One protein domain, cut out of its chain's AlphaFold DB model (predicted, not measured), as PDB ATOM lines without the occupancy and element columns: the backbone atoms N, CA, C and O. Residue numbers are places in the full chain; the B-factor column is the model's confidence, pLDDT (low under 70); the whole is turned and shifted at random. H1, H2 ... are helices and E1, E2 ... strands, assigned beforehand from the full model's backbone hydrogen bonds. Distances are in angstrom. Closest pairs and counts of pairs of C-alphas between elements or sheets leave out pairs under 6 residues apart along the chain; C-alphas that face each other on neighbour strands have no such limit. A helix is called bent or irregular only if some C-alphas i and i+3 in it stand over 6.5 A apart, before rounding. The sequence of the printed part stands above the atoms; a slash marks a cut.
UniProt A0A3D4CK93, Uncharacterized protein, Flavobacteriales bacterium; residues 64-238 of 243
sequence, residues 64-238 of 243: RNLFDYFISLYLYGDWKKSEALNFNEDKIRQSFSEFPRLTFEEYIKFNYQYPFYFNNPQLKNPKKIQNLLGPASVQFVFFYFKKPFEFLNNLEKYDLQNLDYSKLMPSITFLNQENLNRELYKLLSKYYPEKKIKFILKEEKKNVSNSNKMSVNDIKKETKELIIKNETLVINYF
ATOM      1  N   ARG A  64      -0.183 -22.511  25.987       91.56
ATOM      2  CA  ARG A  64       0.793 -22.362  27.070       91.56
ATOM      3  C   ARG A  64       1.995 -21.583  26.552       91.56
ATOM      4  O   ARG A  64       2.332 -21.738  25.384       91.56
ATOM      5  N   ASN A  65       2.648 -20.815  27.426       93.19
ATOM      6  CA  ASN A  65       3.990 -20.287  27.177       93.19
ATOM      7  C   ASN A  65       4.896 -21.385  26.577       93.19
ATOM      8  O   ASN A  65       4.893 -22.533  27.041       93.19
ATOM      9  N   LEU A  66       5.631 -21.040  25.519       95.06
ATOM     10  CA  LEU A  66       6.415 -22.003  24.745       95.06
ATOM     11  C   LEU A  66       7.576 -22.594  25.554       95.06
ATOM     12  O   LEU A  66       7.842 -23.794  25.486       95.06
ATOM     13  N   PHE A  67       8.243 -21.779  26.363       95.31
ATOM     14  CA  PHE A  67       9.315 -22.233  27.241       95.31
ATOM     15  C   PHE A  67       8.794 -23.147  28.341       95.31
ATOM     16  O   PHE A  67       9.338 -24.232  28.553       95.31
ATOM     17  N   ASP A  68       7.681 -22.777  28.973       93.06
ATOM     18  CA  ASP A  68       7.032 -23.643  29.950       93.06
ATOM     19  C   ASP A  68       6.571 -24.960  29.321       93.06
ATOM     20  O   ASP A  68       6.614 -26.004  29.974       93.06
ATOM     21  N   TYR A  69       6.130 -24.937  28.060       93.56
ATOM     22  CA  TYR A  69       5.793 -26.143  27.314       93.56
ATOM     23  C   TYR A  69       6.995 -27.091  27.210       93.56
ATOM     24  O   TYR A  69       6.885 -28.254  27.608       93.56
ATOM     25  N   PHE A  70       8.156 -26.597  26.780       95.12
ATOM     26  CA  PHE A  70       9.370 -27.410  26.703       95.12
ATOM     27  C   PHE A  70       9.861 -27.901  28.069       95.12
ATOM     28  O   PHE A  70      10.202 -29.079  28.192       95.12
ATOM     29  N   ILE A  71       9.835 -27.057  29.108       94.19
ATOM     30  CA  ILE A  71      10.140 -27.476  30.490       94.19
ATOM     31  C   ILE A  71       9.216 -28.627  30.897       94.19
ATOM     32  O   ILE A  71       9.658 -29.634  31.450       94.19
ATOM     33  N   SER A  72       7.924 -28.519  30.583       91.56
ATOM     34  CA  SER A  72       6.951 -29.563  30.893       91.56
ATOM     35  C   SER A  72       7.270 -30.882  30.209       91.56
ATOM     36  O   SER A  72       7.160 -31.926  30.848       91.56
ATOM     37  N   LEU A  73       7.650 -30.852  28.929       91.50
ATOM     38  CA  LEU A  73       8.032 -32.058  28.199       91.50
ATOM     39  C   LEU A  73       9.305 -32.689  28.776       91.50
ATOM     40  O   LEU A  73       9.358 -33.908  28.961       91.50
ATOM     41  N   TYR A  74      10.300 -31.860  29.105       93.50
ATOM     42  CA  TYR A  74      11.544 -32.297  29.731       93.50
ATOM     43  C   TYR A  74      11.281 -33.012  31.059       93.50
ATOM     44  O   TYR A  74      11.700 -34.160  31.234       93.50
ATOM     45  N   LEU A  75      10.538 -32.358  31.960       91.44
ATOM     46  CA  LEU A  75      10.226 -32.861  33.300       91.44
ATOM     47  C   LEU A  75       9.297 -34.076  33.273       91.44
ATOM     48  O   LEU A  75       9.414 -34.954  34.127       91.44
ATOM     49  N   TYR A  76       8.382 -34.148  32.304       89.31
ATOM     50  CA  TYR A  76       7.518 -35.313  32.130       89.31
ATOM     51  C   TYR A  76       8.319 -36.559  31.719       89.31
ATOM     52  O   TYR A  76       7.995 -37.669  32.140       89.31
ATOM     53  N   GLY A  77       9.407 -36.377  30.962       89.44
ATOM     54  CA  GLY A  77      10.426 -37.410  30.780       89.44
ATOM     55  C   GLY A  77      10.012 -38.581  29.889       89.44
ATOM     56  O   GLY A  77      10.678 -39.612  29.906       89.44
ATOM     57  N   ASP A  78       8.943 -38.449  29.096       85.31
ATOM     58  CA  ASP A  78       8.496 -39.501  28.167       85.31
ATOM     59  C   ASP A  78       9.580 -39.896  27.155       85.31
ATOM     60  O   ASP A  78       9.665 -41.057  26.764       85.31
ATOM     61  N   TRP A  79      10.459 -38.956  26.803       86.88
ATOM     62  CA  TRP A  79      11.616 -39.165  25.931       86.88
ATOM     63  C   TRP A  79      12.648 -40.163  26.482       86.88
ATOM     64  O   TRP A  79      13.474 -40.661  25.724       86.88
ATOM     65  N   LYS A  80      12.600 -40.479  27.782       87.00
ATOM     66  CA  LYS A  80      13.480 -41.465  28.432       87.00
ATOM     67  C   LYS A  80      12.976 -42.904  28.288       87.00
ATOM     68  O   LYS A  80      13.695 -43.835  28.634       87.00
ATOM     69  N   LYS A  81      11.720 -43.097  27.874       82.50
ATOM     70  CA  LYS A  81      11.075 -44.417  27.818       82.50
ATOM     71  C   LYS A  81      11.468 -45.142  26.534       82.50
ATOM     72  O   LYS A  81      11.585 -44.513  25.487       82.50
ATOM     73  N   SER A  82      11.607 -46.467  26.602       63.72
ATOM     74  CA  SER A  82      12.038 -47.298  25.467       63.72
ATOM     75  C   SER A  82      11.147 -47.130  24.234       63.72
ATOM     76  O   SER A  82      11.641 -47.107  23.112       63.72
ATOM     77  N   GLU A  83       9.844 -46.882  24.411       64.50
ATOM     78  CA  GLU A  83       8.934 -46.608  23.293       64.50
ATOM     79  C   GLU A  83       9.270 -45.348  22.489       64.50
ATOM     80  O   GLU A  83       8.919 -45.277  21.310       64.50
ATOM     81  N   ALA A  84       9.913 -44.355  23.107       59.34
ATOM     82  CA  ALA A  84      10.368 -43.146  22.427       59.34
ATOM     83  C   ALA A  84      11.678 -43.373  21.649       59.34
ATOM     84  O   ALA A  84      11.994 -42.593  20.753       59.34
ATOM     85  N   LEU A  85      12.410 -44.449  21.960       64.81
ATOM     86  CA  LEU A  85      13.761 -44.741  21.465       64.81
ATOM     87  C   LEU A  85      13.813 -45.725  20.299       64.81
ATOM     88  O   LEU A  85      14.856 -45.829  19.655       64.81
ATOM     89  N   ASN A  86      12.687 -46.390  20.016       57.16
ATOM     90  CA  ASN A  86      12.527 -47.600  19.197       57.16
ATOM     91  C   ASN A  86      13.168 -47.634  17.790       57.16
ATOM     92  O   ASN A  86      13.070 -48.665  17.134       57.16
ATOM     93  N   PHE A  87      13.825 -46.578  17.306       59.34
ATOM     94  CA  PHE A  87      14.485 -46.580  15.995       59.34
ATOM     95  C   PHE A  87      15.898 -45.979  15.967       59.34
ATOM     96  O   PHE A  87      16.527 -46.024  14.914       59.34
ATOM     97  N   ASN A  88      16.412 -45.405  17.065       74.19
ATOM     98  CA  ASN A  88      17.679 -44.658  17.025       74.19
ATOM     99  C   ASN A  88      18.502 -44.704  18.320       74.19
ATOM    100  O   ASN A  88      19.377 -43.859  18.465       74.19
ATOM    101  N   GLU A  89      18.260 -45.624  19.261       82.56
ATOM    102  CA  GLU A  89      18.954 -45.584  20.563       82.56
ATOM    103  C   GLU A  89      20.484 -45.515  20.425       82.56
ATOM    104  O   GLU A  89      21.097 -44.625  21.013       82.56
ATOM    105  N   ASP A  90      21.090 -46.341  19.568       85.94
ATOM    106  CA  ASP A  90      22.541 -46.314  19.337       85.94
ATOM    107  C   ASP A  90      23.020 -44.958  18.798       85.94
ATOM    108  O   ASP A  90      23.985 -44.382  19.297       85.94
ATOM    109  N   LYS A  91      22.304 -44.388  17.822       87.44
ATOM    110  CA  LYS A  91      22.623 -43.067  17.248       87.44
ATOM    111  C   LYS A  91      22.425 -41.936  18.256       87.44
ATOM    112  O   LYS A  91      23.181 -40.964  18.249       87.44
ATOM    113  N   ILE A  92      21.410 -42.056  19.109       88.88
ATOM    114  CA  ILE A  92      21.139 -41.109  20.190       88.88
ATOM    115  C   ILE A  92      22.295 -41.156  21.184       88.88
ATOM    116  O   ILE A  92      22.837 -40.106  21.496       88.88
ATOM    117  N   ARG A  93      22.725 -42.347  21.616       89.12
ATOM    118  CA  ARG A  93      23.854 -42.519  22.543       89.12
ATOM    119  C   ARG A  93      25.183 -42.050  21.952       89.12
ATOM    120  O   ARG A  93      26.005 -41.519  22.687       89.12
ATOM    121  N   GLN A  94      25.372 -42.176  20.637       90.75
ATOM    122  CA  GLN A  94      26.529 -41.601  19.938       90.75
ATOM    123  C   GLN A  94      26.526 -40.065  19.958       90.75
ATOM    124  O   GLN A  94      27.577 -39.457  20.124       90.75
ATOM    125  N   SER A  95      25.358 -39.432  19.795       91.69
ATOM    126  CA  SER A  95      25.237 -37.961  19.787       91.69
ATOM    127  C   SER A  95      25.118 -37.354  21.192       91.69
ATOM    128  O   SER A  95      25.421 -36.180  21.388       91.69
ATOM    129  N   PHE A  96      24.656 -38.145  22.161       92.56
ATOM    130  CA  PHE A  96      24.366 -37.756  23.537       92.56
ATOM    131  C   PHE A  96      24.820 -38.874  24.486       92.56
ATOM    132  O   PHE A  96      24.024 -39.724  24.894       92.56
ATOM    133  N   SER A  97      26.105 -38.876  24.844       91.19
ATOM    134  CA  SER A  97      26.735 -39.944  25.641       91.19
ATOM    135  C   SER A  97      26.072 -40.169  27.002       91.19
ATOM    136  O   SER A  97      25.954 -41.307  27.452       91.19
ATOM    137  N   GLU A  98      25.574 -39.105  27.634       91.44
ATOM    138  CA  GLU A  98      24.920 -39.177  28.945       91.44
ATOM    139  C   GLU A  98      23.462 -39.648  28.891       91.44
ATOM    140  O   GLU A  98      22.817 -39.771  29.932       91.44
ATOM    141  N   PHE A  99      22.907 -39.933  27.710       91.06
ATOM    142  CA  PHE A  99      21.518 -40.363  27.572       91.06
ATOM    143  C   PHE A  99      21.196 -41.582  28.473       91.06
ATOM    144  O   PHE A  99      21.913 -42.588  28.429       91.06
ATOM    145  N   PRO A 100      20.103 -41.570  29.275       91.25
ATOM    146  CA  PRO A 100      18.980 -40.617  29.304       91.25
ATOM    147  C   PRO A 100      19.121 -39.461  30.322       91.25
ATOM    148  O   PRO A 100      18.128 -38.822  30.683       91.25
ATOM    149  N   ARG A 101      20.319 -39.195  30.846       93.06
ATOM    150  CA  ARG A 101      20.617 -38.114  31.800       93.06
ATOM    151  C   ARG A 101      21.050 -36.841  31.069       93.06
ATOM    152  O   ARG A 101      22.182 -36.404  31.178       93.06
ATOM    153  N   LEU A 102      20.119 -36.249  30.328       93.94
ATOM    154  CA  LEU A 102      20.350 -34.971  29.653       93.94
ATOM    155  C   LEU A 102      20.037 -33.791  30.578       93.94
ATOM    156  O   LEU A 102      19.030 -33.809  31.301       93.94
ATOM    157  N   THR A 103      20.846 -32.740  30.490       95.25
ATOM    158  CA  THR A 103      20.461 -31.382  30.907       95.25
ATOM    159  C   THR A 103      19.275 -30.878  30.076       95.25
ATOM    160  O   THR A 103      18.898 -31.487  29.069       95.25
ATOM    161  N   PHE A 104      18.647 -29.770  30.481       95.75
ATOM    162  CA  PHE A 104      17.551 -29.195  29.699       95.75
ATOM    163  C   PHE A 104      18.027 -28.751  28.310       95.75
ATOM    164  O   PHE A 104      17.373 -29.037  27.312       95.75
ATOM    165  N   GLU A 105      19.195 -28.120  28.225       97.06
ATOM    166  CA  GLU A 105      19.774 -27.648  26.968       97.06
ATOM    167  C   GLU A 105      20.084 -28.804  26.010       97.06
ATOM    168  O   GLU A 105      19.781 -28.734  24.816       97.06
ATOM    169  N   GLU A 106      20.652 -29.897  26.525       96.06
ATOM    170  CA  GLU A 106      20.874 -31.115  25.741       96.06
ATOM    171  C   GLU A 106      19.557 -31.757  25.317       96.06
ATOM    172  O   GLU A 106      19.442 -32.202  24.178       96.06
ATOM    173  N   TYR A 107      18.544 -31.760  26.187       95.50
ATOM    174  CA  TYR A 107      17.213 -32.242  25.836       95.50
ATOM    175  C   TYR A 107      16.591 -31.441  24.688       95.50
ATOM    176  O   TYR A 107      15.988 -32.037  23.796       95.50
ATOM    177  N   ILE A 108      16.739 -30.114  24.670       96.75
ATOM    178  CA  ILE A 108      16.233 -29.287  23.570       96.75
ATOM    179  C   ILE A 108      16.910 -29.679  22.253       96.75
ATOM    180  O   ILE A 108      16.220 -29.954  21.270       96.75
ATOM    181  N   LYS A 109      18.245 -29.793  22.238       95.44
ATOM    182  CA  LYS A 109      18.993 -30.261  21.057       95.44
ATOM    183  C   LYS A 109      18.551 -31.661  20.627       95.44
ATOM    184  O   LYS A 109      18.288 -31.885  19.447       95.44
ATOM    185  N   PHE A 110      18.406 -32.578  21.582       93.25
ATOM    186  CA  PHE A 110      17.899 -33.927  21.351       93.25
ATOM    187  C   PHE A 110      16.508 -33.906  20.708       93.25
ATOM    188  O   PHE A 110      16.288 -34.602  19.720       93.25
ATOM    189  N   ASN A 111      15.584 -33.090  21.220       91.75
ATOM    190  CA  ASN A 111      14.219 -32.996  20.709       91.75
ATOM    191  C   ASN A 111      14.197 -32.438  19.278       91.75
ATOM    192  O   ASN A 111      13.450 -32.937  18.446       91.75
ATOM    193  N   TYR A 112      15.065 -31.474  18.957       92.88
ATOM    194  CA  TYR A 112      15.211 -30.988  17.584       92.88
ATOM    195  C   TYR A 112      15.869 -31.995  16.645       92.88
ATOM    196  O   TYR A 112      15.506 -32.013  15.476       92.88
ATOM    197  N   GLN A 113      16.806 -32.825  17.112       90.25
ATOM    198  CA  GLN A 113      17.532 -33.789  16.273       90.25
ATOM    199  C   GLN A 113      16.761 -35.100  16.063       90.25
ATOM    200  O   GLN A 113      16.789 -35.668  14.969       90.25
ATOM    201  N   TYR A 114      16.035 -35.554  17.086       87.62
ATOM    202  CA  TYR A 114      15.257 -36.795  17.092       87.62
ATOM    203  C   TYR A 114      13.772 -36.546  17.420       87.62
ATOM    204  O   TYR A 114      13.230 -37.137  18.359       87.62
ATOM    205  N   PRO A 115      13.077 -35.677  16.665       85.12
ATOM    206  CA  PRO A 115      11.721 -35.276  17.004       85.12
ATOM    207  C   PRO A 115      10.719 -36.408  16.748       85.12
ATOM    208  O   PRO A 115      10.569 -36.925  15.639       85.12
ATOM    209  N   PHE A 116       9.955 -36.759  17.782       79.50
ATOM    210  CA  PHE A 116       9.045 -37.909  17.770       79.50
ATOM    211  C   PHE A 116       7.971 -37.860  16.668       79.50
ATOM    212  O   PHE A 116       7.582 -38.888  16.112       79.50
ATOM    213  N   TYR A 117       7.485 -36.662  16.337       79.50
ATOM    214  CA  TYR A 117       6.401 -36.452  15.373       79.50
ATOM    215  C   TYR A 117       6.791 -36.725  13.914       79.50
ATOM    216  O   TYR A 117       5.914 -36.923  13.074       79.50
ATOM    217  N   PHE A 118       8.086 -36.775  13.606       83.44
ATOM    218  CA  PHE A 118       8.583 -36.888  12.235       83.44
ATOM    219  C   PHE A 118       8.677 -38.333  11.741       83.44
ATOM    220  O   PHE A 118       8.820 -38.562  10.545       83.44
ATOM    221  N   ASN A 119       8.496 -39.315  12.627       79.75
ATOM    222  CA  ASN A 119       8.455 -40.739  12.276       79.75
ATOM    223  C   ASN A 119       7.094 -41.184  11.702       79.75
ATOM    224  O   ASN A 119       6.761 -42.366  11.719       79.75
ATOM    225  N   ASN A 120       6.254 -40.250  11.256       85.25
ATOM    226  CA  ASN A 120       4.934 -40.564  10.729       85.25
ATOM    227  C   ASN A 120       5.014 -40.963   9.241       85.25
ATOM    228  O   ASN A 120       5.491 -40.156   8.444       85.25
ATOM    229  N   PRO A 121       4.498 -42.141   8.831       85.75
ATOM    230  CA  PRO A 121       4.597 -42.617   7.447       85.75
ATOM    231  C   PRO A 121       3.840 -41.754   6.425       85.75
ATOM    232  O   PRO A 121       4.092 -41.860   5.230       85.75
ATOM    233  N   GLN A 122       2.922 -40.889   6.864       90.31
ATOM    234  CA  GLN A 122       2.217 -39.957   5.975       90.31
ATOM    235  C   GLN A 122       3.063 -38.726   5.596       90.31
ATOM    236  O   GLN A 122       2.656 -37.938   4.737       90.31
ATOM    237  N   LEU A 123       4.228 -38.534   6.226       91.81
ATOM    238  CA  LEU A 123       5.172 -37.473   5.878       91.81
ATOM    239  C   LEU A 123       6.130 -37.965   4.791       91.81
ATOM    240  O   LEU A 123       6.918 -38.882   5.004       91.81
ATOM    241  N   LYS A 124       6.093 -37.318   3.625       92.12
ATOM    242  CA  LYS A 124       6.896 -37.694   2.452       92.12
ATOM    243  C   LYS A 124       8.374 -37.336   2.605       92.12
ATOM    244  O   LYS A 124       9.225 -38.023   2.053       92.12
ATOM    245  N   ASN A 125       8.688 -36.253   3.322       90.06
ATOM    246  CA  ASN A 125      10.067 -35.797   3.512       90.06
ATOM    247  C   ASN A 125      10.288 -35.194   4.916       90.06
ATOM    248  O   ASN A 125      10.379 -33.972   5.062       90.06
ATOM    249  N   PRO A 126      10.365 -36.033   5.967       90.19
ATOM    250  CA  PRO A 126      10.462 -35.566   7.350       90.19
ATOM    251  C   PRO A 126      11.706 -34.711   7.620       90.19
ATOM    252  O   PRO A 126      11.596 -33.695   8.299       90.19
ATOM    253  N   LYS A 127      12.865 -35.042   7.031       89.81
ATOM    254  CA  LYS A 127      14.096 -34.246   7.194       89.81
ATOM    255  C   LYS A 127      13.941 -32.820   6.662       89.81
ATOM    256  O   LYS A 127      14.387 -31.873   7.298       89.81
ATOM    257  N   LYS A 128      13.283 -32.651   5.509       91.62
ATOM    258  CA  LYS A 128      13.015 -31.317   4.952       91.62
ATOM    259  C   LYS A 128      12.110 -30.500   5.873       91.62
ATOM    260  O   LYS A 128      12.384 -29.328   6.098       91.62
ATOM    261  N   ILE A 129      11.062 -31.120   6.420       93.50
ATOM    262  CA  ILE A 129      10.156 -30.459   7.370       93.50
ATOM    263  C   ILE A 129      10.933 -30.049   8.631       93.50
ATOM    264  O   ILE A 129      10.759 -28.936   9.113       93.50
ATOM    265  N   GLN A 130      11.828 -30.910   9.126       91.69
ATOM    266  CA  GLN A 130      12.609 -30.689  10.350       91.69
ATOM    267  C   GLN A 130      13.570 -29.502  10.222       91.69
ATOM    268  O   GLN A 130      13.823 -28.808  11.199       91.69
ATOM    269  N   ASN A 131      14.063 -29.234   9.011       91.25
ATOM    270  CA  ASN A 131      14.900 -28.068   8.730       91.25
ATOM    271  C   ASN A 131      14.118 -26.744   8.703       91.25
ATOM    272  O   ASN A 131      14.731 -25.680   8.735       91.25
ATOM    273  N   LEU A 132      12.788 -26.798   8.585       92.38
ATOM    274  CA  LEU A 132      11.923 -25.624   8.442       92.38
ATOM    275  C   LEU A 132      11.081 -25.352   9.692       92.38
ATOM    276  O   LEU A 132      10.747 -24.200   9.953       92.38
ATOM    277  N   LEU A 133      10.714 -26.394  10.444       94.00
ATOM    278  CA  LEU A 133       9.844 -26.306  11.612       94.00
ATOM    279  C   LEU A 133      10.363 -27.147  12.773       94.00
ATOM    280  O   LEU A 133      10.706 -28.320  12.620       94.00
ATOM    281  N   GLY A 134      10.282 -26.562  13.962       94.88
ATOM    282  CA  GLY A 134      10.466 -27.254  15.223       94.88
ATOM    283  C   GLY A 134       9.311 -28.197  15.597       94.88
ATOM    284  O   GLY A 134       8.215 -28.141  15.021       94.88
ATOM    285  N   PRO A 135       9.532 -29.104  16.569       93.75
ATOM    286  CA  PRO A 135       8.549 -30.095  16.983       93.75
ATOM    287  C   PRO A 135       7.260 -29.485  17.546       93.75
ATOM    288  O   PRO A 135       6.198 -30.073  17.325       93.75
ATOM    289  N   ALA A 136       7.302 -28.333  18.231       94.81
ATOM    290  CA  ALA A 136       6.077 -27.719  18.759       94.81
ATOM    291  C   ALA A 136       5.207 -27.149  17.624       94.81
ATOM    292  O   ALA A 136       3.989 -27.327  17.621       94.81
ATOM    293  N   SER A 137       5.834 -26.555  16.612       95.88
ATOM    294  CA  SER A 137       5.194 -26.059  15.394       95.88
ATOM    295  C   SER A 137       4.570 -27.187  14.577       95.88
ATOM    296  O   SER A 137       3.415 -27.088  14.162       95.88
ATOM    297  N   VAL A 138       5.279 -28.306  14.398       95.44
ATOM    298  CA  VAL A 138       4.726 -29.490  13.719       95.44
ATOM    299  C   VAL A 138       3.545 -30.075  14.487       95.44
ATOM    300  O   VAL A 138       2.522 -30.425  13.897       95.44
ATOM    301  N   GLN A 139       3.642 -30.148  15.812       94.12
ATOM    302  CA  GLN A 139       2.525 -30.588  16.634       94.12
ATOM    303  C   GLN A 139       1.322 -29.646  16.525       94.12
ATOM    304  O   GLN A 139       0.195 -30.122  16.396       94.12
ATOM    305  N   PHE A 140       1.543 -28.331  16.547       95.81
ATOM    306  CA  PHE A 140       0.495 -27.331  16.355       95.81
ATOM    307  C   PHE A 140      -0.234 -27.540  15.023       95.81
ATOM    308  O   PHE A 140      -1.466 -27.600  14.998       95.81
ATOM    309  N   VAL A 141       0.515 -27.765  13.940       96.81
ATOM    310  CA  VAL A 141      -0.058 -28.115  12.636       96.81
ATOM    311  C   VAL A 141      -0.912 -29.376  12.736       96.81
ATOM    312  O   VAL A 141      -2.073 -29.344  12.336       96.81
ATOM    313  N   PHE A 142      -0.386 -30.463  13.311       95.38
ATOM    314  CA  PHE A 142      -1.142 -31.709  13.446       95.38
ATOM    315  C   PHE A 142      -2.476 -31.516  14.160       95.38
ATOM    316  O   PHE A 142      -3.489 -32.023  13.685       95.38
ATOM    317  N   PHE A 143      -2.494 -30.804  15.286       94.69
ATOM    318  CA  PHE A 143      -3.715 -30.671  16.077       94.69
ATOM    319  C   PHE A 143      -4.763 -29.769  15.431       94.69
ATOM    320  O   PHE A 143      -5.952 -30.061  15.568       94.69
ATOM    321  N   TYR A 144      -4.355 -28.698  14.747       96.19
ATOM    322  CA  TYR A 144      -5.274 -27.598  14.451       96.19
ATOM    323  C   TYR A 144      -5.467 -27.277  12.970       96.19
ATOM    324  O   TYR A 144      -6.400 -26.547  12.637       96.19
ATOM    325  N   PHE A 145      -4.644 -27.802  12.063       97.00
ATOM    326  CA  PHE A 145      -4.844 -27.550  10.635       97.00
ATOM    327  C   PHE A 145      -5.955 -28.443  10.081       97.00
ATOM    328  O   PHE A 145      -6.106 -29.599  10.476       97.00
ATOM    329  N   LYS A 146      -6.720 -27.922   9.111       95.44
ATOM    330  CA  LYS A 146      -7.774 -28.681   8.414       95.44
ATOM    331  C   LYS A 146      -7.200 -29.890   7.668       95.44
ATOM    332  O   LYS A 146      -7.850 -30.927   7.585       95.44
ATOM    333  N   LYS A 147      -5.983 -29.752   7.128       96.56
ATOM    334  CA  LYS A 147      -5.280 -30.776   6.342       96.56
ATOM    335  C   LYS A 147      -3.788 -30.838   6.708       96.56
ATOM    336  O   LYS A 147      -2.942 -30.386   5.935       96.56
ATOM    337  N   PRO A 148      -3.436 -31.370   7.890       96.25
ATOM    338  CA  PRO A 148      -2.085 -31.239   8.434       96.25
ATOM    339  C   PRO A 148      -1.021 -31.939   7.580       96.25
ATOM    340  O   PRO A 148       0.030 -31.366   7.317       96.25
ATOM    341  N   PHE A 149      -1.302 -33.149   7.087       96.12
ATOM    342  CA  PHE A 149      -0.361 -33.888   6.240       96.12
ATOM    343  C   PHE A 149      -0.158 -33.228   4.873       96.12
ATOM    344  O   PHE A 149       0.961 -33.203   4.371       96.12
ATOM    345  N   GLU A 150      -1.217 -32.674   4.273       97.12
ATOM    346  CA  GLU A 150      -1.117 -31.931   3.010       97.12
ATOM    347  C   GLU A 150      -0.244 -30.685   3.193       97.12
ATOM    348  O   GLU A 150       0.684 -30.482   2.414       97.12
ATOM    349  N   PHE A 151      -0.484 -29.912   4.256       97.19
ATOM    350  CA  PHE A 151       0.303 -28.722   4.572       97.19
ATOM    351  C   PHE A 151       1.784 -29.055   4.798       97.19
ATOM    352  O   PHE A 151       2.644 -28.491   4.128       97.19
ATOM    353  N   LEU A 152       2.094 -30.016   5.680       96.31
ATOM    354  CA  LEU A 152       3.480 -30.386   5.996       96.31
ATOM    355  C   LEU A 152       4.230 -30.943   4.778       96.31
ATOM    356  O   LEU A 152       5.413 -30.666   4.606       96.31
ATOM    357  N   ASN A 153       3.552 -31.698   3.911       96.50
ATOM    358  CA  ASN A 153       4.158 -32.251   2.698       96.50
ATOM    359  C   ASN A 153       4.368 -31.222   1.574       96.50
ATOM    360  O   ASN A 153       5.037 -31.549   0.599       96.50
ATOM    361  N   ASN A 154       3.792 -30.023   1.690       95.94
ATOM    362  CA  ASN A 154       3.901 -28.935   0.713       95.94
ATOM    363  C   ASN A 154       4.448 -27.651   1.357       95.94
ATOM    364  O   ASN A 154       4.172 -26.552   0.876       95.94
ATOM    365  N   LEU A 155       5.181 -27.775   2.468       93.62
ATOM    366  CA  LEU A 155       5.565 -26.646   3.313       93.62
ATOM    367  C   LEU A 155       6.337 -25.561   2.544       93.62
ATOM    368  O   LEU A 155       6.151 -24.379   2.805       93.62
ATOM    369  N   GLU A 156       7.145 -25.948   1.552       91.50
ATOM    370  CA  GLU A 156       7.912 -25.019   0.710       91.50
ATOM    371  C   GLU A 156       7.065 -24.070  -0.142       91.50
ATOM    372  O   GLU A 156       7.590 -23.088  -0.659       91.50
ATOM    373  N   LYS A 157       5.777 -24.368  -0.327       93.25
ATOM    374  CA  LYS A 157       4.860 -23.527  -1.106       93.25
ATOM    375  C   LYS A 157       4.301 -22.365  -0.292       93.25
ATOM    376  O   LYS A 157       3.572 -21.542  -0.838       93.25
ATOM    377  N   TYR A 158       4.592 -22.328   1.005       93.06
ATOM    378  CA  TYR A 158       4.042 -21.351   1.923       93.06
ATOM    379  C   TYR A 158       5.120 -20.396   2.419       93.06
ATOM    380  O   TYR A 158       6.203 -20.811   2.829       93.06
ATOM    381  N   ASP A 159       4.773 -19.116   2.474       92.94
ATOM    382  CA  ASP A 159       5.516 -18.147   3.266       92.94
ATOM    383  C   ASP A 159       5.103 -18.287   4.739       92.94
ATOM    384  O   ASP A 159       4.011 -17.874   5.136       92.94
ATOM    385  N   LEU A 160       5.978 -18.886   5.551       90.50
ATOM    386  CA  LEU A 160       5.731 -19.140   6.974       90.50
ATOM    387  C   LEU A 160       5.625 -17.861   7.819       90.50
ATOM    388  O   LEU A 160       5.083 -17.907   8.927       90.50
ATOM    389  N   GLN A 161       6.128 -16.728   7.320       87.88
ATOM    390  CA  GLN A 161       6.027 -15.436   8.003       87.88
ATOM    391  C   GLN A 161       4.665 -14.777   7.767       87.88
ATOM    392  O   GLN A 161       4.143 -14.116   8.662       87.88
ATOM    393  N   ASN A 162       4.059 -15.026   6.603       90.38
ATOM    394  CA  ASN A 162       2.824 -14.378   6.156       90.38
ATOM    395  C   ASN A 162       1.684 -15.379   5.893       90.38
ATOM    396  O   ASN A 162       0.860 -15.188   4.997       90.38
ATOM    397  N   LEU A 163       1.619 -16.458   6.679       94.25
ATOM    398  CA  LEU A 163       0.553 -17.454   6.569       94.25
ATOM    399  C   LEU A 163      -0.829 -16.850   6.841       94.25
ATOM    400  O   LEU A 163      -1.100 -16.306   7.912       94.25
ATOM    401  N   ASP A 164      -1.758 -17.077   5.913       94.62
ATOM    402  CA  ASP A 164      -3.183 -16.858   6.146       94.62
ATOM    403  C   ASP A 164      -3.783 -18.057   6.898       94.62
ATOM    404  O   ASP A 164      -4.339 -19.000   6.319       94.62
ATOM    405  N   TYR A 165      -3.654 -18.031   8.226       94.94
ATOM    406  CA  TYR A 165      -4.161 -19.091   9.098       94.94
ATOM    407  C   TYR A 165      -5.675 -19.300   8.984       94.94
ATOM    408  O   TYR A 165      -6.139 -20.411   9.221       94.94
ATOM    409  N   SER A 166      -6.455 -18.293   8.572       94.19
ATOM    410  CA  SER A 166      -7.915 -18.424   8.435       94.19
ATOM    411  C   SER A 166      -8.316 -19.437   7.350       94.19
ATOM    412  O   SER A 166      -9.317 -20.154   7.466       94.19
ATOM    413  N   LYS A 167      -7.479 -19.575   6.314       95.50
ATOM    414  CA  LYS A 167      -7.654 -20.581   5.260       95.50
ATOM    415  C   LYS A 167      -7.255 -21.970   5.747       95.50
ATOM    416  O   LYS A 167      -7.958 -22.944   5.474       95.50
ATOM    417  N   LEU A 168      -6.178 -22.056   6.523       96.75
ATOM    418  CA  LEU A 168      -5.542 -23.312   6.929       96.75
ATOM    419  C   LEU A 168      -6.180 -23.958   8.166       96.75
ATOM    420  O   LEU A 168      -6.190 -25.185   8.294       96.75
ATOM    421  N   MET A 169      -6.743 -23.142   9.053       95.88
ATOM    422  CA  MET A 169      -7.294 -23.546  10.341       95.88
ATOM    423  C   MET A 169      -8.793 -23.235  10.423       95.88
ATOM    424  O   MET A 169      -9.300 -22.343   9.740       95.88
ATOM    425  N   PRO A 170      -9.553 -24.008  11.207       93.00
ATOM    426  CA  PRO A 170     -10.906 -23.641  11.600       93.00
ATOM    427  C   PRO A 170     -10.873 -22.538  12.669       93.00
ATOM    428  O   PRO A 170      -9.817 -22.197  13.202       93.00
ATOM    429  N   SER A 171     -12.045 -22.014  13.031       92.38
ATOM    430  CA  SER A 171     -12.158 -21.131  14.193       92.38
ATOM    431  C   SER A 171     -11.973 -21.940  15.480       92.38
ATOM    432  O   SER A 171     -12.771 -22.828  15.784       92.38
ATOM    433  N   ILE A 172     -10.907 -21.644  16.225       94.69
ATOM    434  CA  ILE A 172     -10.577 -22.284  17.501       94.69
ATOM    435  C   ILE A 172     -10.441 -21.199  18.554       94.69
ATOM    436  O   ILE A 172      -9.777 -20.187  18.349       94.69
ATOM    437  N   THR A 173     -11.050 -21.424  19.711       95.56
ATOM    438  CA  THR A 173     -10.830 -20.566  20.875       95.56
ATOM    439  C   THR A 173      -9.717 -21.132  21.732       95.56
ATOM    440  O   THR A 173      -9.843 -22.228  22.272       95.56
ATOM    441  N   PHE A 174      -8.637 -20.370  21.862       95.75
ATOM    442  CA  PHE A 174      -7.511 -20.721  22.715       95.75
ATOM    443  C   PHE A 174      -7.629 -20.021  24.064       95.75
ATOM    444  O   PHE A 174      -7.691 -18.796  24.118       95.75
ATOM    445  N   LEU A 175      -7.641 -20.806  25.137       95.88
ATOM    446  CA  LEU A 175      -7.551 -20.315  26.508       95.88
ATOM    447  C   LEU A 175      -6.087 -20.315  26.963       95.88
ATOM    448  O   LEU A 175      -5.336 -21.226  26.618       95.88
ATOM    449  N   ASN A 176      -5.669 -19.344  27.763       93.50
ATOM    450  CA  ASN A 176      -4.324 -19.291  28.329       93.50
ATOM    451  C   ASN A 176      -4.212 -20.181  29.568       93.50
ATOM    452  O   ASN A 176      -4.971 -20.025  30.522       93.50
ATOM    453  N   GLN A 177      -3.213 -21.066  29.598       91.69
ATOM    454  CA  GLN A 177      -2.967 -21.948  30.742       91.69
ATOM    455  C   GLN A 177      -2.737 -21.174  32.054       91.69
ATOM    456  O   GLN A 177      -3.226 -21.601  33.098       91.69
ATOM    457  N   GLU A 178      -2.024 -20.041  32.007       89.12
ATOM    458  CA  GLU A 178      -1.753 -19.173  33.171       89.12
ATOM    459  C   GLU A 178      -3.040 -18.644  33.823       89.12
ATOM    460  O   GLU A 178      -3.126 -18.503  35.038       89.12
ATOM    461  N   ASN A 179      -4.075 -18.404  33.011       91.94
ATOM    462  CA  ASN A 179      -5.352 -17.825  33.434       91.94
ATOM    463  C   ASN A 179      -6.513 -18.823  33.301       91.94
ATOM    464  O   ASN A 179      -7.678 -18.412  33.225       91.94
ATOM    465  N   LEU A 180      -6.214 -20.128  33.260       93.19
ATOM    466  CA  LEU A 180      -7.145 -21.147  32.773       93.19
ATOM    467  C   LEU A 180      -8.480 -21.133  33.516       93.19
ATOM    468  O   LEU A 180      -9.523 -21.152  32.875       93.19
ATOM    469  N   ASN A 181      -8.477 -21.049  34.848       94.75
ATOM    470  CA  ASN A 181      -9.716 -21.065  35.629       94.75
ATOM    471  C   ASN A 181     -10.625 -19.878  35.289       94.75
ATOM    472  O   ASN A 181     -11.831 -20.048  35.104       94.75
ATOM    473  N   ARG A 182     -10.049 -18.676  35.179       95.50
ATOM    474  CA  ARG A 182     -10.791 -17.450  34.869       95.50
ATOM    475  C   ARG A 182     -11.327 -17.479  33.442       95.50
ATOM    476  O   ARG A 182     -12.486 -17.133  33.213       95.50
ATOM    477  N   GLU A 183     -10.502 -17.892  32.486       96.19
ATOM    478  CA  GLU A 183     -10.899 -17.951  31.078       96.19
ATOM    479  C   GLU A 183     -11.913 -19.065  30.806       96.19
ATOM    480  O   GLU A 183     -12.899 -18.834  30.103       96.19
ATOM    481  N   LEU A 184     -11.747 -20.232  31.433       96.00
ATOM    482  CA  LEU A 184     -12.716 -21.322  31.374       96.00
ATOM    483  C   LEU A 184     -14.052 -20.914  32.003       96.00
ATOM    484  O   LEU A 184     -15.100 -21.164  31.413       96.00
ATOM    485  N   TYR A 185     -14.031 -20.250  33.163       96.06
ATOM    486  CA  TYR A 185     -15.241 -19.723  33.791       96.06
ATOM    487  C   TYR A 185     -15.978 -18.748  32.861       96.06
ATOM    488  O   TYR A 185     -17.168 -18.927  32.611       96.06
ATOM    489  N   LYS A 186     -15.263 -17.769  32.284       97.31
ATOM    490  CA  LYS A 186     -15.827 -16.789  31.337       97.31
ATOM    491  C   LYS A 186     -16.387 -17.445  30.071       97.31
ATOM    492  O   LYS A 186     -17.364 -16.965  29.499       97.31
ATOM    493  N   LEU A 187     -15.757 -18.515  29.592       96.12
ATOM    494  CA  LEU A 187     -16.261 -19.275  28.453       96.12
ATOM    495  C   LEU A 187     -17.558 -20.007  28.815       96.12
ATOM    496  O   LEU A 187     -18.552 -19.890  28.102       96.12
ATOM    497  N   LEU A 188     -17.557 -20.750  29.925       95.38
ATOM    498  CA  LEU A 188     -18.690 -21.578  30.335       95.38
ATOM    499  C   LEU A 188     -19.884 -20.761  30.835       95.38
ATOM    500  O   LEU A 188     -21.012 -21.235  30.714       95.38
ATOM    501  N   SER A 189     -19.683 -19.535  31.326       96.00
ATOM    502  CA  SER A 189     -20.775 -18.652  31.758       96.00
ATOM    503  C   SER A 189     -21.727 -18.258  30.626       96.00
ATOM    504  O   SER A 189     -22.842 -17.828  30.891       96.00
ATOM    505  N   LYS A 190     -21.319 -18.440  29.363       94.56
ATOM    506  CA  LYS A 190     -22.188 -18.275  28.188       94.56
ATOM    507  C   LYS A 190     -23.224 -19.394  28.041       94.56
ATOM    508  O   LYS A 190     -24.218 -19.210  27.351       94.56
ATOM    509  N   TYR A 191     -22.974 -20.552  28.654       92.62
ATOM    510  CA  TYR A 191     -23.750 -21.780  28.447       92.62
ATOM    511  C   TYR A 191     -24.341 -22.351  29.738       92.62
ATOM    512  O   TYR A 191     -25.291 -23.131  29.691       92.62
ATOM    513  N   TYR A 192     -23.779 -21.997  30.895       93.75
ATOM    514  CA  TYR A 192     -24.155 -22.567  32.183       93.75
ATOM    515  C   TYR A 192     -24.420 -21.477  33.224       93.75
ATOM    516  O   TYR A 192     -23.680 -20.497  33.292       93.75
ATOM    517  N   PRO A 193     -25.429 -21.666  34.096       95.19
ATOM    518  CA  PRO A 193     -25.699 -20.735  35.181       95.19
ATOM    519  C   PRO A 193     -24.548 -20.729  36.189       95.19
ATOM    520  O   PRO A 193     -24.027 -21.788  36.553       95.19
ATOM    521  N   GLU A 194     -24.222 -19.546  36.708       95.44
ATOM    522  CA  GLU A 194     -23.094 -19.299  37.617       95.44
ATOM    523  C   GLU A 194     -23.000 -20.319  38.760       95.44
ATOM    524  O   GLU A 194     -21.929 -20.867  39.023       95.44
ATOM    525  N   LYS A 195     -24.131 -20.655  39.396       94.31
ATOM    526  CA  LYS A 195     -24.178 -21.620  40.509       94.31
ATOM    527  C   LYS A 195     -23.543 -22.981  40.191       94.31
ATOM    528  O   LYS A 195     -23.082 -23.643  41.116       94.31
ATOM    529  N   LYS A 196     -23.510 -23.394  38.916       93.44
ATOM    530  CA  LYS A 196     -22.910 -24.661  38.463       93.44
ATOM    531  C   LYS A 196     -21.411 -24.566  38.189       93.44
ATOM    532  O   LYS A 196     -20.753 -25.595  38.207       93.44
ATOM    533  N   ILE A 197     -20.880 -23.374  37.922       96.00
ATOM    534  CA  ILE A 197     -19.514 -23.194  37.400       96.00
ATOM    535  C   ILE A 197     -18.628 -22.299  38.273       96.00
ATOM    536  O   ILE A 197     -17.413 -22.321  38.111       96.00
ATOM    537  N   LYS A 198     -19.189 -21.567  39.247       95.12
ATOM    538  CA  LYS A 198     -18.434 -20.670  40.146       95.12
ATOM    539  C   LYS A 198     -17.307 -21.357  40.914       95.12
ATOM    540  O   LYS A 198     -16.351 -20.708  41.321       95.12
ATOM    541  N   PHE A 199     -17.413 -22.671  41.111       93.94
ATOM    542  CA  PHE A 199     -16.386 -23.453  41.791       93.94
ATOM    543  C   PHE A 199     -15.058 -23.467  41.016       93.94
ATOM    544  O   PHE A 199     -14.013 -23.533  41.648       93.94
ATOM    545  N   ILE A 200     -15.084 -23.321  39.682       93.94
ATOM    546  CA  ILE A 200     -13.885 -23.309  38.828       93.94
ATOM    547  C   ILE A 200     -12.910 -22.219  39.280       93.94
ATOM    548  O   ILE A 200     -11.710 -22.452  39.335       93.94
ATOM    549  N   LEU A 201     -13.418 -21.046  39.670       94.12
ATOM    550  CA  LEU A 201     -12.590 -19.927  40.125       94.12
ATOM    551  C   LEU A 201     -11.831 -20.221  41.427       94.12
ATOM    552  O   LEU A 201     -10.848 -19.550  41.714       94.12
ATOM    553  N   LYS A 202     -12.285 -21.208  42.206       92.38
ATOM    554  CA  LYS A 202     -11.712 -21.576  43.507       92.38
ATOM    555  C   LYS A 202     -10.910 -22.877  43.467       92.38
ATOM    556  O   LYS A 202     -10.338 -23.254  44.482       92.38
ATOM    557  N   GLU A 203     -10.905 -23.596  42.345       90.62
ATOM    558  CA  GLU A 203     -10.172 -24.859  42.241       90.62
ATOM    559  C   GLU A 203      -8.672 -24.595  42.115       90.62
ATOM    560  O   GLU A 203      -8.214 -23.870  41.234       90.62
ATOM    561  N   GLU A 204      -7.893 -25.218  42.987       85.69
ATOM    562  CA  GLU A 204      -6.441 -25.124  42.940       85.69
ATOM    563  C   GLU A 204      -5.870 -25.868  41.729       85.69
ATOM    564  O   GLU A 204      -6.374 -26.913  41.295       85.69
ATOM    565  N   LYS A 205      -4.760 -25.346  41.203       80.06
ATOM    566  CA  LYS A 205      -4.003 -26.001  40.139       80.06
ATOM    567  C   LYS A 205      -3.443 -27.325  40.660       80.06
ATOM    568  O   LYS A 205      -2.565 -27.348  41.515       80.06
ATOM    569  N   LYS A 206      -3.908 -28.441  40.099       76.56
ATOM    570  CA  LYS A 206      -3.350 -29.770  40.375       76.56
ATOM    571  C   LYS A 206      -2.315 -30.130  39.317       76.56
ATOM    572  O   LYS A 206      -2.675 -30.555  38.221       76.56
ATOM    573  N   ASN A 207      -1.035 -29.974  39.644       66.06
ATOM    574  CA  ASN A 207       0.042 -30.484  38.800       66.06
ATOM    575  C   ASN A 207       0.153 -32.003  38.969       66.06
ATOM    576  O   ASN A 207       0.268 -32.514  40.080       66.06
ATOM    577  N   VAL A 208       0.115 -32.730  37.854       62.41
ATOM    578  CA  VAL A 208       0.301 -34.193  37.821       62.41
ATOM    579  C   VAL A 208       1.755 -34.603  37.564       62.41
ATOM    580  O   VAL A 208       2.080 -35.788  37.598       62.41
ATOM    581  N   SER A 209       2.632 -33.634  37.298       58.72
ATOM    582  CA  SER A 209       4.081 -33.812  37.218       58.72
ATOM    583  C   SER A 209       4.729 -33.363  38.530       58.72
ATOM    584  O   SER A 209       4.236 -32.440  39.176       58.72
ATOM    585  N   ASN A 210       5.837 -34.001  38.925       55.38
ATOM    586  CA  ASN A 210       6.657 -33.581  40.067       55.38
ATOM    587  C   ASN A 210       7.312 -32.222  39.752       55.38
ATOM    588  O   ASN A 210       8.466 -32.147  39.333       55.38
ATOM    589  N   SER A 211       6.543 -31.143  39.867       56.81
ATOM    590  CA  SER A 211       6.948 -29.788  39.517       56.81
ATOM    591  C   SER A 211       7.563 -29.114  40.733       56.81
ATOM    592  O   SER A 211       6.812 -28.724  41.619       56.81
ATOM    593  N   ASN A 212       8.893 -29.004  40.795       55.62
ATOM    594  CA  ASN A 212       9.549 -28.056  41.710       55.62
ATOM    595  C   ASN A 212      11.027 -27.759  41.391       55.62
ATOM    596  O   ASN A 212      11.783 -27.456  42.304       55.62
ATOM    597  N   LYS A 213      11.500 -27.871  40.138       72.69
ATOM    598  CA  LYS A 213      12.949 -27.702  39.882       72.69
ATOM    599  C   LYS A 213      13.369 -26.793  38.732       72.69
ATOM    600  O   LYS A 213      14.557 -26.530  38.637       72.69
ATOM    601  N   MET A 214      12.461 -26.329  37.876       88.19
ATOM    602  CA  MET A 214      12.860 -25.503  36.735       88.19
ATOM    603  C   MET A 214      11.772 -24.508  36.347       88.19
ATOM    604  O   MET A 214      10.591 -24.856  36.307       88.19
ATOM    605  N   SER A 215      12.202 -23.292  36.047       90.75
ATOM    606  CA  SER A 215      11.425 -22.149  35.588       90.75
ATOM    607  C   SER A 215      12.002 -21.604  34.277       90.75
ATOM    608  O   SER A 215      13.119 -21.936  33.880       90.75
ATOM    609  N   VAL A 216      11.258 -20.728  33.600       91.12
ATOM    610  CA  VAL A 216      11.713 -20.066  32.361       91.12
ATOM    611  C   VAL A 216      12.975 -19.214  32.580       91.12
ATOM    612  O   VAL A 216      13.749 -19.002  31.642       91.12
ATOM    613  N   ASN A 217      13.212 -18.740  33.807       92.44
ATOM    614  CA  ASN A 217      14.403 -17.962  34.156       92.44
ATOM    615  C   ASN A 217      15.671 -18.818  34.212       92.44
ATOM    616  O   ASN A 217      16.759 -18.289  34.015       92.44
ATOM    617  N   ASP A 218      15.527 -20.130  34.405       93.75
ATOM    618  CA  ASP A 218      16.656 -21.062  34.457       93.75
ATOM    619  C   ASP A 218      17.159 -21.452  33.055       93.75
ATOM    620  O   ASP A 218      18.204 -22.084  32.924       93.75
ATOM    621  N   ILE A 219      16.428 -21.094  31.988       95.31
ATOM    622  CA  ILE A 219      16.808 -21.422  30.608       95.31
ATOM    623  C   ILE A 219      17.879 -20.447  30.113       95.31
ATOM    624  O   ILE A 219      17.647 -19.234  30.053       95.31
ATOM    625  N   LYS A 220      19.009 -20.987  29.642       97.25
ATOM    626  CA  LYS A 220      20.078 -20.197  29.011       97.25
ATOM    627  C   LYS A 220      19.586 -19.413  27.792       97.25
ATOM    628  O   LYS A 220      18.782 -19.910  26.999       97.25
ATOM    629  N   LYS A 221      20.131 -18.210  27.596       96.81
ATOM    630  CA  LYS A 221      19.761 -17.297  26.503       96.81
ATOM    631  C   LYS A 221      19.864 -17.962  25.127       96.81
ATOM    632  O   LYS A 221      18.890 -17.956  24.382       96.81
ATOM    633  N   GLU A 222      20.979 -18.622  24.834       97.50
ATOM    634  CA  GLU A 222      21.209 -19.325  23.567       97.50
ATOM    635  C   GLU A 222      20.184 -20.443  23.303       97.50
ATOM    636  O   GLU A 222      19.847 -20.745  22.159       97.50
ATOM    637  N   THR A 223      19.634 -21.042  24.363       97.50
ATOM    638  CA  THR A 223      18.599 -22.076  24.246       97.50
ATOM    639  C   THR A 223      17.237 -21.455  23.970       97.50
ATOM    640  O   THR A 223      16.477 -21.993  23.164       97.50
ATOM    641  N   LYS A 224      16.943 -20.293  24.566       96.38
ATOM    642  CA  LYS A 224      15.755 -19.510  24.209       96.38
ATOM    643  C   LYS A 224      15.797 -19.091  22.744       96.38
ATOM    644  O   LYS A 224      14.833 -19.322  22.024       96.38
ATOM    645  N   GLU A 225      16.928 -18.556  22.288       95.69
ATOM    646  CA  GLU A 225      17.136 -18.155  20.892       95.69
ATOM    647  C   GLU A 225      16.984 -19.334  19.926       95.69
ATOM    648  O   GLU A 225      16.321 -19.207  18.895       95.69
ATOM    649  N   LEU A 226      17.527 -20.505  20.279       96.06
ATOM    650  CA  LEU A 226      17.348 -21.727  19.499       96.06
ATOM    651  C   LEU A 226      15.869 -22.113  19.380       96.06
ATOM    652  O   LEU A 226      15.412 -22.422  18.279       96.06
ATOM    653  N   ILE A 227      15.121 -22.085  20.486       96.06
ATOM    654  CA  ILE A 227      13.685 -22.392  20.482       96.06
ATOM    655  C   ILE A 227      12.927 -21.389  19.608       96.06
ATOM    656  O   ILE A 227      12.185 -21.800  18.721       96.06
ATOM    657  N   ILE A 228      13.161 -20.088  19.799       94.31
ATOM    658  CA  ILE A 228      12.498 -19.020  19.037       94.31
ATOM    659  C   ILE A 228      12.739 -19.189  17.539       94.31
ATOM    660  O   ILE A 228      11.801 -19.146  16.748       94.31
ATOM    661  N   LYS A 229      13.995 -19.436  17.153       93.31
ATOM    662  CA  LYS A 229      14.394 -19.607  15.755       93.31
ATOM    663  C   LYS A 229      13.698 -20.790  15.079       93.31
ATOM    664  O   LYS A 229      13.403 -20.717  13.890       93.31
ATOM    665  N   ASN A 230      13.496 -21.893  15.799       93.94
ATOM    666  CA  ASN A 230      12.931 -23.113  15.217       93.94
ATOM    667  C   ASN A 230      11.400 -23.172  15.322       93.94
ATOM    668  O   ASN A 230      10.758 -23.844  14.519       93.94
ATOM    669  N   GLU A 231      10.793 -22.477  16.286       94.62
ATOM    670  CA  GLU A 231       9.349 -22.520  16.547       94.62
ATOM    671  C   GLU A 231       8.571 -21.358  15.914       94.62
ATOM    672  O   GLU A 231       7.531 -20.920  16.411       94.62
ATOM    673  N   THR A 232       9.063 -20.881  14.772       88.69
ATOM    674  CA  THR A 232       8.551 -19.714  14.046       88.69
ATOM    675  C   THR A 232       7.045 -19.769  13.792       88.69
ATOM    676  O   THR A 232       6.361 -18.771  13.984       88.69
ATOM    677  N   LEU A 233       6.488 -20.919  13.398       93.81
ATOM    678  CA  LEU A 233       5.066 -21.007  13.042       93.81
ATOM    679  C   LEU A 233       4.159 -20.790  14.260       93.81
ATOM    680  O   LEU A 233       3.227 -19.988  14.199       93.81
ATOM    681  N   VAL A 234       4.431 -21.469  15.381       93.62
ATOM    682  CA  VAL A 234       3.604 -21.314  16.589       93.62
ATOM    683  C   VAL A 234       3.758 -19.919  17.205       93.62
ATOM    684  O   VAL A 234       2.768 -19.364  17.679       93.62
ATOM    685  N   ILE A 235       4.952 -19.322  17.124       93.25
ATOM    686  CA  ILE A 235       5.219 -17.942  17.567       93.25
ATOM    687  C   ILE A 235       4.489 -16.927  16.678       93.25
ATOM    688  O   ILE A 235       3.848 -16.009  17.182       93.25
ATOM    689  N   ASN A 236       4.519 -17.107  15.356       92.38
ATOM    690  CA  ASN A 236       3.843 -16.207  14.421       92.38
ATOM    691  C   ASN A 236       2.323 -16.220  14.608       92.38
ATOM    692  O   ASN A 236       1.680 -15.173  14.505       92.38
ATOM    693  N   TYR A 237       1.745 -17.396  14.873       94.12
ATOM    694  CA  TYR A 237       0.314 -17.517  15.141       94.12
ATOM    695  C   TYR A 237      -0.065 -16.898  16.488       94.12
ATOM    696  O   TYR A 237      -0.980 -16.076  16.572       94.12
ATOM    697  N   PHE A 238       0.653 -17.265  17.546       92.69
ATOM    698  CA  PHE A 238       0.440 -16.732  18.883       92.69
ATOM    699  C   PHE A 238       1.459 -15.634  19.176       92.69
ATOM    700  O   PHE A 238       2.418 -15.840  19.911       92.69
TER     701      PHE A 238
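Overview. This is residues 64 to 238 of the 243 residues of an uncharacterized protein of Flavobacteriales bacterium (UniProt A0A3D4CK93). Look for a body of mostly short helices with H7 in its middle, and a helical hairpin, H10 and H11, set off from that body at one end like an arm. E1 leads from the body into the hairpin, a long stretch with no named element, residues 203 to 220, leads back to H12, and H3 lies toward the opposite end of the longest axis. The printed part has 175 residues and is mostly helix, with thirteen named helices and one named strand in the order H1 to H9, E1, H10 to H13; E1 pairs with no named strand. The whole is only just compact, close to loose, with a radius of gyration of the C-alphas of 18.6 A, and spans 58 by 41 by 31 A.

Arrangement. Begin at the longest helix, H10, residues 177 to 188. It touches H11, residues 194 to 202, at a shallow tilt of 7 degrees, opposite ways, as a hairpin; the closest C-alphas, of Asn 181 and Leu 201, are 5.5 A apart. Both are irregular: C-alphas 178 and 181 are 8.5 A apart, and C-alphas 196 and 199 are 7.4 A apart. Before H10 look at E1, residues 172 to 176, whose Leu 175 has its C-alpha 6.1 A from that of Glu 183. Now go to the hub, H7, residues 135 to 144, which is apart from H10 and H11. It touches H13, residues 232 to 237, at a tilt of 37 degrees, only just steep, the same way, closest at C-alphas Ser 137 and Val 234, 5.1 A. It touches H8, residues 148 to 153, at a steep tilt of 48 degrees, opposite ways, closest at C-alphas Phe 142 and Pro 148, 5.1 A. It also touches H5, residues 116 to 119, closest at C-alphas Tyr 117 and Pro 135, 6.9 A. H5 touches H6, residues 126 to 130, closest at C-alphas Phe 118 and Pro 126, 5.4 A. Farther out, H4, residues 104 to 113, touches H1, residues 66 to 76, about perpendicular at 83 degrees, closest at C-alphas Tyr 74 and Phe 104, 6.8 A. H4 only just touches H12, residues 221 to 230, with 3 pairs of C-alphas within 8 A, the closest Glu 105 and Thr 223 at 6.3 A. Among the pairs that are close but not clearly touching are H3, residues 89 to 95, and H4, closest at the C-alphas of Ile 92 and Phe 110, 8.0 A; H2, residues 82 to 85, and H5, closest at the C-alphas of Ala 84 and Phe 116, 7.1 A; and H9, residues 165 to 168, and H13, closest at the C-alphas of Tyr 165 and Tyr 237, 7.7 A. Every O i to N i+4 pair is within hydrogen-bond range in H1, H3, H4, H6, H7, H8, H12 and H13; H10 has 6 of 8, H11 has 1 of 5 but 4 of 6 O i to N i+3 pairs, and H2, H5 and H9 are too short for an i+4 pair.

Along the chain. Find C-alpha 66 at (6.415, -22.003, 24.745); from there H1 runs 15.3 A to C-alpha 76. H10 begins at C-alpha 177, (-2.967, -21.948, 30.742), and runs 15.7 A; H11 covers 13.0 A and E1 12.9 A. H4 measures 14.2 A, H7 14.3 A and H12 14.4 A from first to last C-alpha. H13 ends at C-alpha 237, (0.314, -17.517, 15.141).

Size, cuts and confidence. The two C-alphas farthest apart are those of Gln 94 and Pro 193, 58.3 A. The printed part, residues 64 to 238, has no cut. Two links are long, H8 to H9 and H11 to H12. The mean pLDDT of the printed part is 90.2; look for values under 70 at residues 82 to 87 and 207 to 212.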